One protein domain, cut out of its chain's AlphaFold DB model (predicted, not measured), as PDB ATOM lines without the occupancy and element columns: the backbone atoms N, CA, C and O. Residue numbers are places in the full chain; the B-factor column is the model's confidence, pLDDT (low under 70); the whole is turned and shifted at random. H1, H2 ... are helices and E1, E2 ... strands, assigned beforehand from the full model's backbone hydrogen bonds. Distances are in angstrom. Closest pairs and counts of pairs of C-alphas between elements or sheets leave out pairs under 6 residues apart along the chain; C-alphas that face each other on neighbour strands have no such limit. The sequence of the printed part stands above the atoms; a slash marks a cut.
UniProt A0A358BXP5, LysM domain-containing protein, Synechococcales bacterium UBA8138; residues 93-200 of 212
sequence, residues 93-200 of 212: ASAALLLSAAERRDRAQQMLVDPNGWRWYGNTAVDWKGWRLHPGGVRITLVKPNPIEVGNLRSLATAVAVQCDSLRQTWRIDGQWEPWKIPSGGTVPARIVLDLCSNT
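AT A GLANCE: This is residues 93 to 200 of the 212 residues of the protein "LysM domain-containing protein" of Synechococcales bacterium UBA8138 (UniProt A0A358BXP5). A strongly twisted sheet of five strands curls round one helix, H3, while H1 lies out to one side, with residues 100 to 106 standing free of the rest. The little helix H2 follows E3 and comes before E4 along the chain and only grazes the sheet, and a long loop, residues 174 to 187, leads from E5 to H3. The 108 printed residues hold three named helices and five named strands in the order H1 E1 E2 E3 H2 E4 E5 H3; the sheet's order is E1 E2 E3 E4 E5, antiparallel throughout. The class is mixed, helices and strands, with 53 residues, under half, in named elements. The whole is compact, with a radius of gyration of the C-alphas of 13.2 A and spans of 37 by 31 by 27 A.

IN THESE COORDINATES: Find C-alpha 138 at (-31.678, 12.244, 0.108); from there E3, residues 138 to 144, runs 19.4 A. E4, residues 157 to 163, covers 17.5 A, and E5, residues 168 to 173, 16.6 A. Look earlier for the short strands E1, residues 118 to 121, and E2, residues 124 to 127. H3, residues 188 to 198, runs 15.2 A and ends at C-alpha 198, (-20.220, 4.196, 4.643). H1, residues 101 to 110, begins at (-48.547, 19.170, 14.216) and runs 14.5 A; H2 is residues 147 to 150.

HOW THE PARTS SIT: Start at the hairpin E1 and E2, where N 119 and O 126 are 2.9 A apart. E2 and E3 form the next hairpin, with N 127 and O 142 at 3.0 A; E1, E2 and E3 are a meander, each strand the antiparallel neighbour of the one before. E3 is staggered: residues 143 to 144 pair with E2, and 138 to 142 with E4, where N 139 and O 162 are 2.8 A apart. In the hairpin E4 and E5, N 161 and O 170 are 2.9 A apart. H3 is on one face of the sheet, giving two layers, a helix over a sheet; its closest C-alphas to E4 are those of Val 162 and Val 193, 6.2 A. H2 only grazes the sheet and only just touches H3, with 3 pairs of C-alphas within 8 A, the closest being Glu 149 and Val 188 at 6.2 A. H1 is not on the sheet and is apart from H3. In H1 and H3 every O i to N i+4 pair is within hydrogen-bond range; H2 is too short for such a pair.

THE WHOLE: The two C-alphas farthest apart, those of Ala 102 and Gly 185, are 37.3 A from each other. The printed part has no cut, and its one long link is E5 to H3. Mean pLDDT of the printed part is 74.2; look for values under 70 at residues 93 to 116, 135 to 136 and 199 to 200 of this model.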
ATOM      1  N   ALA A  93     -42.894  17.830  -2.799       41.16
ATOM      2  CA  ALA A  93     -43.285  18.994  -2.002       41.16
ATOM      3  C   ALA A  93     -44.296  18.621  -0.894       41.16
ATOM      4  O   ALA A  93     -44.329  19.258   0.158       41.16
ATOM      5  N   SER A  94     -45.061  17.541  -1.082       41.41
ATOM      6  CA  SER A  94     -45.936  16.962  -0.058       41.41
ATOM      7  C   SER A  94     -45.147  16.295   1.075       41.41
ATOM      8  O   SER A  94     -45.576  16.378   2.221       41.41
ATOM      9  N   ALA A  95     -43.950  15.744   0.831       40.75
ATOM     10  CA  ALA A  95     -43.153  15.073   1.864       40.75
ATOM     11  C   ALA A  95     -42.478  16.029   2.865       40.75
ATOM     12  O   ALA A  95     -42.318  15.689   4.037       40.75
ATOM     13  N   ALA A  96     -42.150  17.257   2.457       38.06
ATOM     14  CA  ALA A  96     -41.675  18.297   3.378       38.06
ATOM     15  C   ALA A  96     -42.790  18.833   4.308       38.06
ATOM     16  O   ALA A  96     -42.496  19.422   5.359       38.06
ATOM     17  N   LEU A  97     -44.053  18.587   3.939       43.06
ATOM     18  CA  LEU A  97     -45.256  18.893   4.713       43.06
ATOM     19  C   LEU A  97     -45.721  17.722   5.610       43.06
ATOM     20  O   LEU A  97     -46.590  17.928   6.454       43.06
ATOM     21  N   LEU A  98     -45.124  16.523   5.489       43.00
ATOM     22  CA  LEU A  98     -45.566  15.277   6.148       43.00
ATOM     23  C   LEU A  98     -45.137  15.090   7.615       43.00
ATOM     24  O   LEU A  98     -44.922  13.980   8.088       43.00
ATOM     25  N   LEU A  99     -45.005  16.176   8.368       50.22
ATOM     26  CA  LEU A  99     -45.062  16.085   9.825       50.22
ATOM     27  C   LEU A  99     -46.148  17.048  10.277       50.22
ATOM     28  O   LEU A  99     -45.905  18.230  10.562       50.22
ATOM     29  N   SER A 100     -47.371  16.528  10.316       50.41
ATOM     30  CA  SER A 100     -48.503  17.196  10.939       50.41
ATOM     31  C   SER A 100     -48.114  17.669  12.345       50.41
ATOM     32  O   SER A 100     -47.211  17.143  13.001       50.41
ATOM     33  N   ALA A 101     -48.779  18.710  12.845       46.66
ATOM     34  CA  ALA A 101     -48.547  19.170  14.216       46.66
ATOM     35  C   ALA A 101     -48.790  18.056  15.260       46.66
ATOM     36  O   ALA A 101     -48.226  18.122  16.348       46.66
ATOM     37  N   ALA A 102     -49.582  17.033  14.915       41.59
ATOM     38  CA  ALA A 102     -49.796  15.832  15.716       41.59
ATOM     39  C   ALA A 102     -48.576  14.896  15.690       41.59
ATOM     40  O   ALA A 102     -48.067  14.551  16.749       41.59
ATOM     41  N   GLU A 103     -48.001  14.607  14.518       50.91
ATOM     42  CA  GLU A 103     -46.778  13.794  14.419       50.91
ATOM     43  C   GLU A 103     -45.557  14.482  15.049       50.91
ATOM     44  O   GLU A 103     -44.637  13.809  15.509       50.91
ATOM     45  N   ARG A 104     -45.552  15.820  15.131       53.53
ATOM     46  CA  ARG A 104     -44.557  16.582  15.909       53.53
ATOM     47  C   ARG A 104     -44.716  16.410  17.425       53.53
ATOM     48  O   ARG A 104     -43.707  16.433  18.125       53.53
ATOM     49  N   ARG A 105     -45.940  16.228  17.939       49.03
ATOM     50  CA  ARG A 105     -46.206  15.989  19.373       49.03
ATOM     51  C   ARG A 105     -45.973  14.530  19.765       49.03
ATOM     52  O   ARG A 105     -45.247  14.290  20.725       49.03
ATOM     53  N   ASP A 106     -46.463  13.582  18.971       46.78
ATOM     54  CA  ASP A 106     -46.266  12.147  19.222       46.78
ATOM     55  C   ASP A 106     -44.779  11.756  19.163       46.78
ATOM     56  O   ASP A 106     -44.303  10.937  19.954       46.78
ATOM     57  N   ARG A 107     -43.984  12.408  18.302       52.44
ATOM     58  CA  ARG A 107     -42.525  12.220  18.299       52.44
ATOM     59  C   ARG A 107     -41.806  12.898  19.452       52.44
ATOM     60  O   ARG A 107     -40.823  12.337  19.927       52.44
ATOM     61  N   ALA A 108     -42.275  14.047  19.936       48.81
ATOM     62  CA  ALA A 108     -41.740  14.636  21.165       48.81
ATOM     63  C   ALA A 108     -41.930  13.687  22.367       48.81
ATOM     64  O   ALA A 108     -41.091  13.660  23.264       48.81
ATOM     65  N   GLN A 109     -42.964  12.838  22.341       48.72
ATOM     66  CA  GLN A 109     -43.129  11.729  23.286       48.72
ATOM     67  C   GLN A 109     -42.208  10.533  22.981       48.72
ATOM     68  O   GLN A 109     -41.624   9.983  23.909       48.72
ATOM     69  N   GLN A 110     -41.961  10.164  21.716       49.16
ATOM     70  CA  GLN A 110     -40.947   9.143  21.375       49.16
ATOM     71  C   GLN A 110     -39.506   9.561  21.720       49.16
ATOM     72  O   GLN A 110     -38.674   8.700  22.009       49.16
ATOM     73  N   MET A 111     -39.203  10.865  21.777       46.41
ATOM     74  CA  MET A 111     -37.920  11.392  22.269       46.41
ATOM     75  C   MET A 111     -37.614  10.999  23.725       46.41
ATOM     76  O   MET A 111     -36.453  11.128  24.124       46.41
ATOM     77  N   LEU A 112     -38.616  10.524  24.480       49.78
ATOM     78  CA  LEU A 112     -38.500  10.067  25.865       49.78
ATOM     79  C   LEU A 112     -38.294   8.541  26.014       49.78
ATOM     80  O   LEU A 112     -37.983   8.120  27.123       49.78
ATOM     81  N   VAL A 113     -38.462   7.705  24.970       45.91
ATOM     82  CA  VAL A 113     -38.766   6.263  25.184       45.91
ATOM     83  C   VAL A 113     -37.804   5.226  24.558       45.91
ATOM     84  O   VAL A 113     -37.889   4.069  24.951       45.91
ATOM     85  N   ASP A 114     -36.831   5.550  23.692       50.41
ATOM     86  CA  ASP A 114     -35.881   4.514  23.196       50.41
ATOM     87  C   ASP A 114     -34.391   4.881  23.394       50.41
ATOM     88  O   ASP A 114     -33.843   5.667  22.609       50.41
ATOM     89  N   PRO A 115     -33.695   4.306  24.401       52.97
ATOM     90  CA  PRO A 115     -32.260   4.517  24.610       52.97
ATOM     91  C   PRO A 115     -31.372   3.911  23.505       52.97
ATOM     92  O   PRO A 115     -30.201   4.273  23.425       52.97
ATOM     93  N   ASN A 116     -31.901   3.049  22.625       59.66
ATOM     94  CA  ASN A 116     -31.123   2.317  21.614       59.66
ATOM     95  C   ASN A 116     -31.358   2.791  20.163       59.66
ATOM     96  O   ASN A 116     -30.832   2.191  19.222       59.66
ATOM     97  N   GLY A 117     -32.174   3.827  19.943       73.75
ATOM     98  CA  GLY A 117     -32.485   4.353  18.603       73.75
ATOM     99  C   GLY A 117     -31.561   5.476  18.118       73.75
ATOM    100  O   GLY A 117     -31.476   5.733  16.916       73.75
ATOM    101  N   TRP A 118     -30.851   6.135  19.035       83.56
ATOM    102  CA  TRP A 118     -30.046   7.326  18.758       83.56
ATOM    103  C   TRP A 118     -28.559   6.990  18.647       83.56
ATOM    104  O   TRP A 118     -27.997   6.328  19.519       83.56
ATOM    105  N   ARG A 119     -27.899   7.507  17.608       83.88
ATOM    106  CA  ARG A 119     -26.438   7.469  17.479       83.88
ATOM    107  C   ARG A 119     -25.852   8.799  17.935       83.88
ATOM    108  O   ARG A 119     -26.256   9.855  17.448       83.88
ATOM    109  N   TRP A 120     -24.905   8.733  18.863       81.88
ATOM    110  CA  TRP A 120     -24.268   9.901  19.462       81.88
ATOM    111  C   TRP A 120     -22.937  10.230  18.785       81.88
ATOM    112  O   TRP A 120     -22.129   9.352  18.495       81.88
ATOM    113  N   TYR A 121     -22.707  11.521  18.582       82.00
ATOM    114  CA  TYR A 121     -21.507  12.117  18.016       82.00
ATOM    115  C   TYR A 121     -20.957  13.126  19.016       82.00
ATOM    116  O   TYR A 121     -21.047  14.327  18.789       82.00
ATOM    117  N   GLY A 122     -20.418  12.628  20.128       84.94
ATOM    118  CA  GLY A 122     -20.182  13.459  21.305       84.94
ATOM    119  C   GLY A 122     -21.516  13.782  21.977       84.94
ATOM    120  O   GLY A 122     -22.220  12.865  22.400       84.94
ATOM    121  N   ASN A 123     -21.883  15.058  22.048       83.62
ATOM    122  CA  ASN A 123     -23.123  15.524  22.676       83.62
ATOM    123  C   ASN A 123     -24.280  15.747  21.691       83.62
ATOM    124  O   ASN A 123     -25.403  16.010  22.122       83.62
ATOM    125  N   THR A 124     -24.031  15.650  20.389       85.69
ATOM    126  CA  THR A 124     -25.047  15.695  19.338       85.69
ATOM    127  C   THR A 124     -25.539  14.285  19.053       85.69
ATOM    128  O   THR A 124     -24.733  13.385  18.822       85.69
ATOM    129  N   ALA A 125     -26.853  14.080  19.008       87.38
ATOM    130  CA  ALA A 125     -27.440  12.782  18.683       87.38
ATOM    131  C   ALA A 125     -28.275  12.845  17.409       87.38
ATOM    132  O   ALA A 125     -28.975  13.825  17.169       87.38
ATOM    133  N   VAL A 126     -28.263  11.772  16.629       89.38
ATOM    134  CA  VAL A 126     -29.085  11.612  15.425       89.38
ATOM    135  C   VAL A 126     -29.957  10.370  15.588       89.38
ATOM    136  O   VAL A 126     -29.470   9.341  16.059       89.38
ATOM    137  N   ASP A 127     -31.236  10.452  15.218       86.38
ATOM    138  CA  ASP A 127     -32.138   9.295  15.236       86.38
ATOM    139  C   ASP A 127     -31.713   8.317  14.131       86.38
ATOM    140  O   ASP A 127     -31.944   8.537  12.939       86.38
ATOM    141  N   TRP A 128     -31.020   7.252  14.527       86.12
ATOM    142  CA  TRP A 128     -30.342   6.350  13.602       86.12
ATOM    143  C   TRP A 128     -31.300   5.349  12.958       86.12
ATOM    144  O   TRP A 128     -31.120   4.970  11.805       86.12
ATOM    145  N   LYS A 129     -32.361   4.953  13.663       83.25
ATOM    146  CA  LYS A 129     -33.449   4.140  13.088       83.25
ATOM    147  C   LYS A 129     -34.454   5.003  12.309       83.25
ATOM    148  O   LYS A 129     -35.236   4.499  11.497       83.25
ATOM    149  N   GLY A 130     -34.442   6.312  12.552       80.94
ATOM    150  CA  GLY A 130     -35.328   7.299  11.946       80.94
ATOM    151  C   GLY A 130     -34.984   7.724  10.524       80.94
ATOM    152  O   GLY A 130     -35.792   8.431   9.925       80.94
ATOM    153  N   TRP A 131     -33.853   7.294   9.955       82.44
ATOM    154  CA  TRP A 131     -33.511   7.645   8.576       82.44
ATOM    155  C   TRP A 131     -34.595   7.185   7.599       82.44
ATOM    156  O   TRP A 131     -35.062   6.043   7.625       82.44
ATOM    157  N   ARG A 132     -35.013   8.102   6.728       78.62
ATOM    158  CA  ARG A 132     -35.935   7.849   5.618       78.62
ATOM    159  C   ARG A 132     -35.271   8.272   4.326       78.62
ATOM    160  O   ARG A 132     -34.640   9.327   4.291       78.62
ATOM    161  N   LEU A 133     -35.391   7.447   3.290       78.19
ATOM    162  CA  LEU A 133     -34.929   7.790   1.949       78.19
ATOM    163  C   LEU A 133     -36.063   8.468   1.199       78.19
ATOM    164  O   LEU A 133     -37.174   7.949   1.104       78.19
ATOM    165  N   HIS A 134     -35.734   9.630   0.673       72.56
ATOM    166  CA  HIS A 134     -36.566  10.423  -0.200       72.56
ATOM    167  C   HIS A 134     -36.023  10.316  -1.624       72.56
ATOM    168  O   HIS A 134     -34.860   9.925  -1.822       72.56
ATOM    169  N   PRO A 135     -36.834  10.656  -2.633       64.75
ATOM    170  CA  PRO A 135     -36.322  10.684  -3.987       64.75
ATOM    171  C   PRO A 135     -35.222  11.749  -4.143       64.75
ATOM    172  O   PRO A 135     -34.984  12.597  -3.278       64.75
ATOM    173  N   GLY A 136     -34.412  11.588  -5.189       66.56
ATOM    174  CA  GLY A 136     -33.138  12.306  -5.310       66.56
ATOM    175  C   GLY A 136     -32.028  11.792  -4.379       66.56
ATOM    176  O   GLY A 136     -31.002  12.456  -4.235       66.56
ATOM    177  N   GLY A 137     -32.207  10.626  -3.744       70.69
ATOM    178  CA  GLY A 137     -31.162   9.968  -2.946       70.69
ATOM    179  C   GLY A 137     -30.918  10.607  -1.574       70.69
ATOM    180  O   GLY A 137     -29.915  10.317  -0.915       70.69
ATOM    181  N   VAL A 138     -31.816  11.493  -1.140       80.44
ATOM    182  CA  VAL A 138     -31.678  12.244   0.108       80.44
ATOM    183  C   VAL A 138     -32.196  11.412   1.271       80.44
ATOM    184  O   VAL A 138     -33.326  10.934   1.261       80.44
ATOM    185  N   ARG A 139     -31.381  11.267   2.313       83.69
ATOM    186  CA  ARG A 139     -31.789  10.643   3.571       83.69
ATOM    187  C   ARG A 139     -32.063  11.720   4.604       83.69
ATOM    188  O   ARG A 139     -31.240  12.616   4.756       83.69
ATOM    189  N   ILE A 140     -33.189  11.643   5.308       84.75
ATOM    190  CA  ILE A 140     -33.593  12.624   6.326       84.75
ATOM    191  C   ILE A 140     -33.882  11.917   7.646       84.75
ATOM    192  O   ILE A 140     -34.475  10.839   7.654       84.75
ATOM    193  N   THR A 141     -33.474  12.523   8.760       87.19
ATOM    194  CA  THR A 141     -33.829  12.070  10.111       87.19
ATOM    195  C   THR A 141     -33.844  13.228  11.118       87.19
ATOM    196  O   THR A 141     -33.527  14.372  10.780       87.19
ATOM    197  N   LEU A 142     -34.216  12.933  12.362       84.00
ATOM    198  CA  LEU A 142     -34.224  13.871  13.481       84.00
ATOM    199  C   LEU A 142     -32.845  14.009  14.129       84.00
ATOM    200  O   LEU A 142     -32.034  13.082  14.130       84.00
ATOM    201  N   VAL A 143     -32.603  15.169  14.734       86.88
ATOM    202  CA  VAL A 143     -31.340  15.476  15.410       86.88
ATOM    203  C   VAL A 143     -31.587  16.177  16.746       86.88
ATOM    204  O   VAL A 143     -32.532  16.948  16.889       86.88
ATOM    205  N   LYS A 144     -30.730  15.889  17.727       87.62
ATOM    206  CA  LYS A 144     -30.576  16.597  19.001       87.62
ATOM    207  C   LYS A 144     -29.212  17.295  18.961       87.62
ATOM    208  O   LYS A 144     -28.212  16.675  19.326       87.62
ATOM    209  N   PRO A 145     -29.138  18.517  18.419       86.44
ATOM    210  CA  PRO A 145     -27.871  19.201  18.189       86.44
ATOM    211  C   PRO A 145     -27.288  19.784  19.480       86.44
ATOM    212  O   PRO A 145     -28.015  20.341  20.302       86.44
ATOM    213  N   ASN A 146     -25.962  19.729  19.627       86.38
ATOM    214  CA  ASN A 146     -25.248  20.466  20.667       86.38
ATOM    215  C   ASN A 146     -24.567  21.722  20.080       86.38
ATOM    216  O   ASN A 146     -23.810  21.606  19.112       86.38
ATOM    217  N   PRO A 147     -24.778  22.922  20.656       78.50
ATOM    218  CA  PRO A 147     -24.232  24.171  20.121       78.50
ATOM    219  C   PRO A 147     -22.701  24.200  20.030       78.50
ATOM    220  O   PRO A 147     -22.177  24.858  19.134       78.50
ATOM    221  N   ILE A 148     -21.982  23.482  20.898       79.12
ATOM    222  CA  ILE A 148     -20.510  23.413  20.861       79.12
ATOM    223  C   ILE A 148     -20.033  22.708  19.584       79.12
ATOM    224  O   ILE A 148     -19.001  23.054  19.019       79.12
ATOM    225  N   GLU A 149     -20.803  21.737  19.101       85.00
ATOM    226  CA  GLU A 149     -20.391  20.840  18.022       85.00
ATOM    227  C   GLU A 149     -20.911  21.259  16.649       85.00
ATOM    228  O   GLU A 149     -20.240  21.037  15.638       85.00
ATOM    229  N   VAL A 150     -22.109  21.849  16.598       85.00
ATOM    230  CA  VAL A 150     -22.747  22.265  15.338       85.00
ATOM    231  C   VAL A 150     -22.891  23.781  15.197       85.00
ATOM    232  O   VAL A 150     -23.278  24.261  14.130       85.00
ATOM    233  N   GLY A 151     -22.542  24.543  16.235       84.31
ATOM    234  CA  GLY A 151     -22.703  25.992  16.299       84.31
ATOM    235  C   GLY A 151     -24.098  26.428  16.759       84.31
ATOM    236  O   GLY A 151     -25.087  25.709  16.617       84.31
ATOM    237  N   ASN A 152     -24.186  27.658  17.271       79.25
ATOM    238  CA  ASN A 152     -25.409  28.220  17.864       79.25
ATOM    239  C   ASN A 152     -26.595  28.320  16.898       79.25
ATOM    240  O   ASN A 152     -27.736  28.281  17.331       79.25
ATOM    241  N   LEU A 153     -26.350  28.461  15.594       76.69
ATOM    242  CA  LEU A 153     -27.442  28.516  14.621       76.69
ATOM    243  C   LEU A 153     -28.126  27.146  14.487       76.69
ATOM    244  O   LEU A 153     -29.349  27.046  14.479       76.69
ATOM    245  N   ARG A 154     -27.328  26.075  14.430       83.19
ATOM    246  CA  ARG A 154     -27.806  24.699  14.232       83.19
ATOM    247  C   ARG A 154     -28.238  24.015  15.521       83.19
ATOM    248  O   ARG A 154     -28.798  22.929  15.444       83.19
ATOM    249  N   SER A 155     -28.048  24.628  16.690       82.44
ATOM    250  CA  SER A 155     -28.598  24.111  17.953       82.44
ATOM    251  C   SER A 155     -30.131  24.146  17.999       82.44
ATOM    252  O   SER A 155     -30.739  23.460  18.813       82.44
ATOM    253  N   LEU A 156     -30.762  24.902  17.098       78.19
ATOM    254  CA  LEU A 156     -32.212  24.923  16.900       78.19
ATOM    255  C   LEU A 156     -32.680  23.934  15.822       78.19
ATOM    256  O   LEU A 156     -33.853  23.932  15.447       78.19
ATOM    257  N   ALA A 157     -31.771  23.128  15.266       82.50
ATOM    258  CA  ALA A 157     -32.127  22.207  14.206       82.50
ATOM    259  C   ALA A 157     -33.001  21.067  14.732       82.50
ATOM    260  O   ALA A 157     -32.679  20.418  15.726       82.50
ATOM    261  N   THR A 158     -34.086  20.783  14.017       83.25
ATOM    262  CA  THR A 158     -35.004  19.681  14.339       83.25
ATOM    263  C   THR A 158     -34.754  18.446  13.478       83.25
ATOM    264  O   THR A 158     -35.175  17.347  13.828       83.25
ATOM    265  N   ALA A 159     -34.106  18.621  12.324       83.75
ATOM    266  CA  ALA A 159     -33.803  17.543  11.394       83.75
ATOM    267  C   ALA A 159     -32.501  17.806  10.635       83.75
ATOM    268  O   ALA A 159     -32.056  18.949  10.494       83.75
ATOM    269  N   VAL A 160     -31.929  16.731  10.108       92.06
ATOM    270  CA  VAL A 160     -30.742  16.749   9.262       92.06
ATOM    271  C   VAL A 160     -30.985  15.882   8.033       92.06
ATOM    272  O   VAL A 160     -31.623  14.831   8.119       92.06
ATOM    273  N   ALA A 161     -30.496  16.336   6.884       90.31
ATOM    274  CA  ALA A 161     -30.582  15.620   5.623       90.31
ATOM    275  C   ALA A 161     -29.187  15.406   5.040       90.31
ATOM    276  O   ALA A 161     -28.354  16.310   5.069       90.31
ATOM    277  N   VAL A 162     -28.936  14.215   4.510       89.88
ATOM    278  CA  VAL A 162     -27.645  13.788   3.968       89.88
ATOM    279  C   VAL A 162     -27.853  13.204   2.581       89.88
ATOM    280  O   VAL A 162     -28.788  12.437   2.353       89.88
ATOM    281  N   GLN A 163     -26.950  13.533   1.663       86.06
ATOM    282  CA  GLN A 163     -26.919  12.959   0.327       86.06
ATOM    283  C   GLN A 163     -25.558  12.333   0.055       86.06
ATOM    284  O   GLN A 163     -24.540  13.026   0.007       86.06
ATOM    285  N   CYS A 164     -25.557  11.012  -0.129       80.25
ATOM    286  CA  CYS A 164     -24.328  10.227  -0.171       80.25
ATOM    287  C   CYS A 164     -23.544  10.379  -1.475       80.25
ATOM    288  O   CYS A 164     -22.322  10.439  -1.414       80.25
ATOM    289  N   ASP A 165     -24.210  10.584  -2.617       77.44
ATOM    290  CA  ASP A 165     -23.540  10.716  -3.926       77.44
ATOM    291  C   ASP A 165     -22.579  11.911  -4.003       77.44
ATOM    292  O   ASP A 165     -21.665  11.945  -4.818       77.44
ATOM    293  N   SER A 166     -22.800  12.921  -3.160       77.31
ATOM    294  CA  SER A 166     -21.990  14.146  -3.117       77.31
ATOM    295  C   SER A 166     -21.512  14.503  -1.712       77.31
ATOM    296  O   SER A 166     -21.026  15.612  -1.499       77.31
ATOM    297  N   LEU A 167     -21.667  13.578  -0.755       81.81
ATOM    298  CA  LEU A 167     -21.251  13.719   0.645       81.81
ATOM    299  C   LEU A 167     -21.646  15.069   1.267       81.81
ATOM    300  O   LEU A 167     -20.902  15.676   2.042       81.81
ATOM    301  N   ARG A 168     -22.836  15.555   0.909       85.75
ATOM    302  CA  ARG A 168     -23.359  16.848   1.352       85.75
ATOM    303  C   ARG A 168     -24.450  16.672   2.392       85.75
ATOM    304  O   ARG A 168     -25.133  15.651   2.444       85.75
ATOM    305  N   GLN A 169     -24.624  17.710   3.195       91.19
ATOM    306  CA  GLN A 169     -25.598  17.767   4.272       91.19
ATOM    307  C   GLN A 169     -26.339  19.104   4.271       91.19
ATOM    308  O   GLN A 169     -25.798  20.134   3.856       91.19
ATOM    309  N   THR A 170     -27.566  19.091   4.776       90.50
ATOM    310  CA  THR A 170     -28.312  20.285   5.171       90.50
ATOM    311  C   THR A 170     -29.060  20.051   6.486       90.50
ATOM    312  O   THR A 170     -29.256  18.914   6.921       90.50
ATOM    313  N   TRP A 171     -29.442  21.142   7.140       88.38
ATOM    314  CA  TRP A 171     -30.076  21.181   8.450       88.38
ATOM    315  C   TRP A 171     -31.416  21.897   8.340       88.38
ATOM    316  O   TRP A 171     -31.520  22.907   7.642       88.38
ATOM    317  N   ARG A 172     -32.434  21.392   9.038       85.75
ATOM    318  CA  ARG A 172     -33.729  22.061   9.152       85.75
ATOM    319  C   ARG A 172     -33.766  22.865  10.440       85.75
ATOM    320  O   ARG A 172     -33.849  22.278  11.516       85.75
ATOM    321  N   ILE A 173     -33.727  24.183  10.319       80.75
ATOM    322  CA  ILE A 173     -33.682  25.144  11.419       80.75
ATOM    323  C   ILE A 173     -34.952  25.980  11.348       80.75
ATOM    324  O   ILE A 173     -35.254  26.553  10.305       80.75
ATOM    325  N   ASP A 174     -35.721  26.001  12.436       74.62
ATOM    326  CA  ASP A 174     -36.998  26.726  12.504       74.62
ATOM    327  C   ASP A 174     -37.935  26.421  11.312       74.62
ATOM    328  O   ASP A 174     -38.520  27.281  10.657       74.62
ATOM    329  N   GLY A 175     -38.001  25.138  10.945       70.00
ATOM    330  CA  GLY A 175     -38.822  24.661   9.834       70.00
ATOM    331  C   GLY A 175     -38.247  24.892   8.429       70.00
ATOM    332  O   GLY A 175     -38.776  24.284   7.496       70.00
ATOM    333  N   GLN A 176     -37.162  25.658   8.276       74.75
ATOM    334  CA  GLN A 176     -36.504  25.972   7.001       74.75
ATOM    335  C   GLN A 176     -35.225  25.154   6.795       74.75
ATOM    336  O   GLN A 176     -34.489  24.901   7.742       74.75
ATOM    337  N   TRP A 177     -34.943  24.748   5.556       79.31
ATOM    338  CA  TRP A 177     -33.705  24.040   5.223       79.31
ATOM    339  C   TRP A 177     -32.579  25.018   4.887       79.31
ATOM    340  O   TRP A 177     -32.758  25.935   4.086       79.31
ATOM    341  N   GLU A 178     -31.401  24.801   5.468       84.44
ATOM    342  CA  GLU A 178     -30.187  25.501   5.054       84.44
ATOM    343  C   GLU A 178     -29.790  25.123   3.609       84.44
ATOM    344  O   GLU A 178     -30.176  24.070   3.086       84.44
ATOM    345  N   PRO A 179     -28.952  25.930   2.941       81.00
ATOM    346  CA  PRO A 179     -28.288  25.493   1.723       81.00
ATOM    347  C   PRO A 179     -27.437  24.244   1.969       81.00
ATOM    348  O   PRO A 179     -26.760  24.131   2.996       81.00
ATOM    349  N   TRP A 180     -27.428  23.335   0.996       81.88
ATOM    350  CA  TRP A 180     -26.561  22.164   1.013       81.88
ATOM    351  C   TRP A 180     -25.086  22.556   1.086       81.88
ATOM    352  O   TRP A 180     -24.630  23.443   0.363       81.88
ATOM    353  N   LYS A 181     -24.326  21.869   1.942       81.81
ATOM    354  CA  LYS A 181     -22.880  22.068   2.090       81.81
ATOM    355  C   LYS A 181     -22.169  20.737   2.278       81.81
ATOM    356  O   LYS A 181     -22.728  19.812   2.865       81.81
ATOM    357  N   ILE A 182     -20.921  20.666   1.826       84.50
ATOM    358  CA  ILE A 182     -20.001  19.597   2.214       84.50
ATOM    359  C   ILE A 182     -19.439  19.976   3.589       84.50
ATOM    360  O   ILE A 182     -18.875  21.067   3.727       84.50
ATOM    361  N   PRO A 183     -19.624  19.147   4.626       83.25
ATOM    362  CA  PRO A 183     -19.078  19.449   5.939       83.25
ATOM    363  C   PRO A 183     -17.546  19.446   5.960       83.25
ATOM    364  O   PRO A 183     -16.911  18.593   5.344       83.25
ATOM    365  N   SER A 184     -16.946  20.353   6.732       81.50
ATOM    366  CA  SER A 184     -15.497  20.354   6.955       81.50
ATOM    367  C   SER A 184     -15.056  19.076   7.675       81.50
ATOM    368  O   SER A 184     -15.712  18.637   8.624       81.50
ATOM    369  N   GLY A 185     -13.931  18.493   7.258       78.75
ATOM    370  CA  GLY A 185     -13.389  17.268   7.852       78.75
ATOM    371  C   GLY A 185     -13.187  17.363   9.370       78.75
ATOM    372  O   GLY A 185     -12.928  18.437   9.911       78.75
ATOM    373  N   GLY A 186     -13.352  16.238  10.070       75.75
ATOM    374  CA  GLY A 186     -13.206  16.146  11.530       75.75
ATOM    375  C   GLY A 186     -14.388  16.687  12.348       75.75
ATOM    376  O   GLY A 186     -14.499  16.375  13.534       75.75
ATOM    377  N   THR A 187     -15.309  17.433  11.731       84.50
ATOM    378  CA  THR A 187     -16.502  17.967  12.407       84.50
ATOM    379  C   THR A 187     -17.571  16.894  12.649       84.50
ATOM    380  O   THR A 187     -17.635  15.892  11.934       84.50
ATOM    381  N   VAL A 188     -18.454  17.106  13.634       88.62
ATOM    382  CA  VAL A 188     -19.633  16.243  13.868       88.62
ATOM    383  C   VAL A 188     -20.485  16.079  12.598       88.62
ATOM    384  O   VAL A 188     -20.727  14.936  12.208       88.62
ATOM    385  N   PRO A 189     -20.869  17.165  11.897       92.19
ATOM    386  CA  PRO A 189     -21.482  17.102  10.572       92.19
ATOM    387  C   PRO A 189     -20.802  16.128   9.592       92.19
ATOM    388  O   PRO A 189     -21.480  15.290   8.999       92.19
ATOM    389  N   ALA A 190     -19.471  16.185   9.456       84.38
ATOM    390  CA  ALA A 190     -18.733  15.293   8.560       84.38
ATOM    391  C   ALA A 190     -18.820  13.828   8.995       84.38
ATOM    392  O   ALA A 190     -19.039  12.956   8.158       84.38
ATOM    393  N   ARG A 191     -18.705  13.547  10.299       86.19
ATOM    394  CA  ARG A 191     -18.818  12.179  10.825       86.19
ATOM    395  C   ARG A 191     -20.211  11.590  10.617       86.19
ATOM    396  O   ARG A 191     -20.309  10.424  10.271       86.19
ATOM    397  N   ILE A 192     -21.270  12.389  10.758       89.62
ATOM    398  CA  ILE A 192     -22.645  11.945  10.470       89.62
ATOM    399  C   ILE A 192     -22.771  11.504   9.008       89.62
ATOM    400  O   ILE A 192     -23.299  10.429   8.733       89.62
ATOM    401  N   VAL A 193     -22.278  12.326   8.073       87.75
ATOM    402  CA  VAL A 193     -22.315  12.012   6.637       87.75
ATOM    403  C   VAL A 193     -21.518  10.746   6.339       87.75
ATOM    404  O   VAL A 193     -22.039   9.843   5.690       87.75
ATOM    405  N   LEU A 194     -20.280  10.663   6.827       81.88
ATOM    406  CA  LEU A 194     -19.404   9.518   6.583       81.88
ATOM    407  C   LEU A 194     -19.968   8.230   7.179       81.88
ATOM    408  O   LEU A 194     -19.995   7.217   6.492       81.88
ATOM    409  N   ASP A 195     -20.476   8.261   8.409       83.56
ATOM    410  CA  ASP A 195     -21.076   7.086   9.041       83.56
ATOM    411  C   ASP A 195     -22.310   6.615   8.273       83.56
ATOM    412  O   ASP A 195     -22.466   5.423   8.034       83.56
ATOM    413  N   LEU A 196     -23.195   7.531   7.863       85.31
ATOM    414  CA  LEU A 196     -24.408   7.148   7.142       85.31
ATOM    415  C   LEU A 196     -24.081   6.584   5.759       85.31
ATOM    416  O   LEU A 196     -24.693   5.608   5.336       85.31
ATOM    417  N   CYS A 197     -23.134   7.206   5.061       81.50
ATOM    418  CA  CYS A 197     -22.806   6.882   3.677       81.50
ATOM    419  C   CYS A 197     -21.751   5.781   3.530       81.50
ATOM    420  O   CYS A 197     -21.588   5.256   2.435       81.50
ATOM    421  N   SER A 198     -21.059   5.402   4.607       71.06
ATOM    422  CA  SER A 198     -20.220   4.196   4.643       71.06
ATOM    423  C   SER A 198     -21.027   2.929   4.950       71.06
ATOM    424  O   SER A 198     -20.640   1.854   4.509       71.06
ATOM    425  N   ASN A 199     -22.173   3.050   5.636       55.31
ATOM    426  CA  ASN A 199     -23.044   1.930   6.031       55.31
ATOM    427  C   ASN A 199     -24.122   1.550   4.994       55.31
ATOM    428  O   ASN A 199     -25.025   0.769   5.296       55.31
ATOM    429  N   THR A 200     -24.090   2.104   3.780       51.38
ATOM    430  CA  THR A 200     -25.135   1.870   2.765       51.38
ATOM    431  C   THR A 200     -25.106   0.481   2.110       51.38
ATOM    432  O   THR A 200     -25.808   0.288   1.120       51.38
TER     433      THR A 200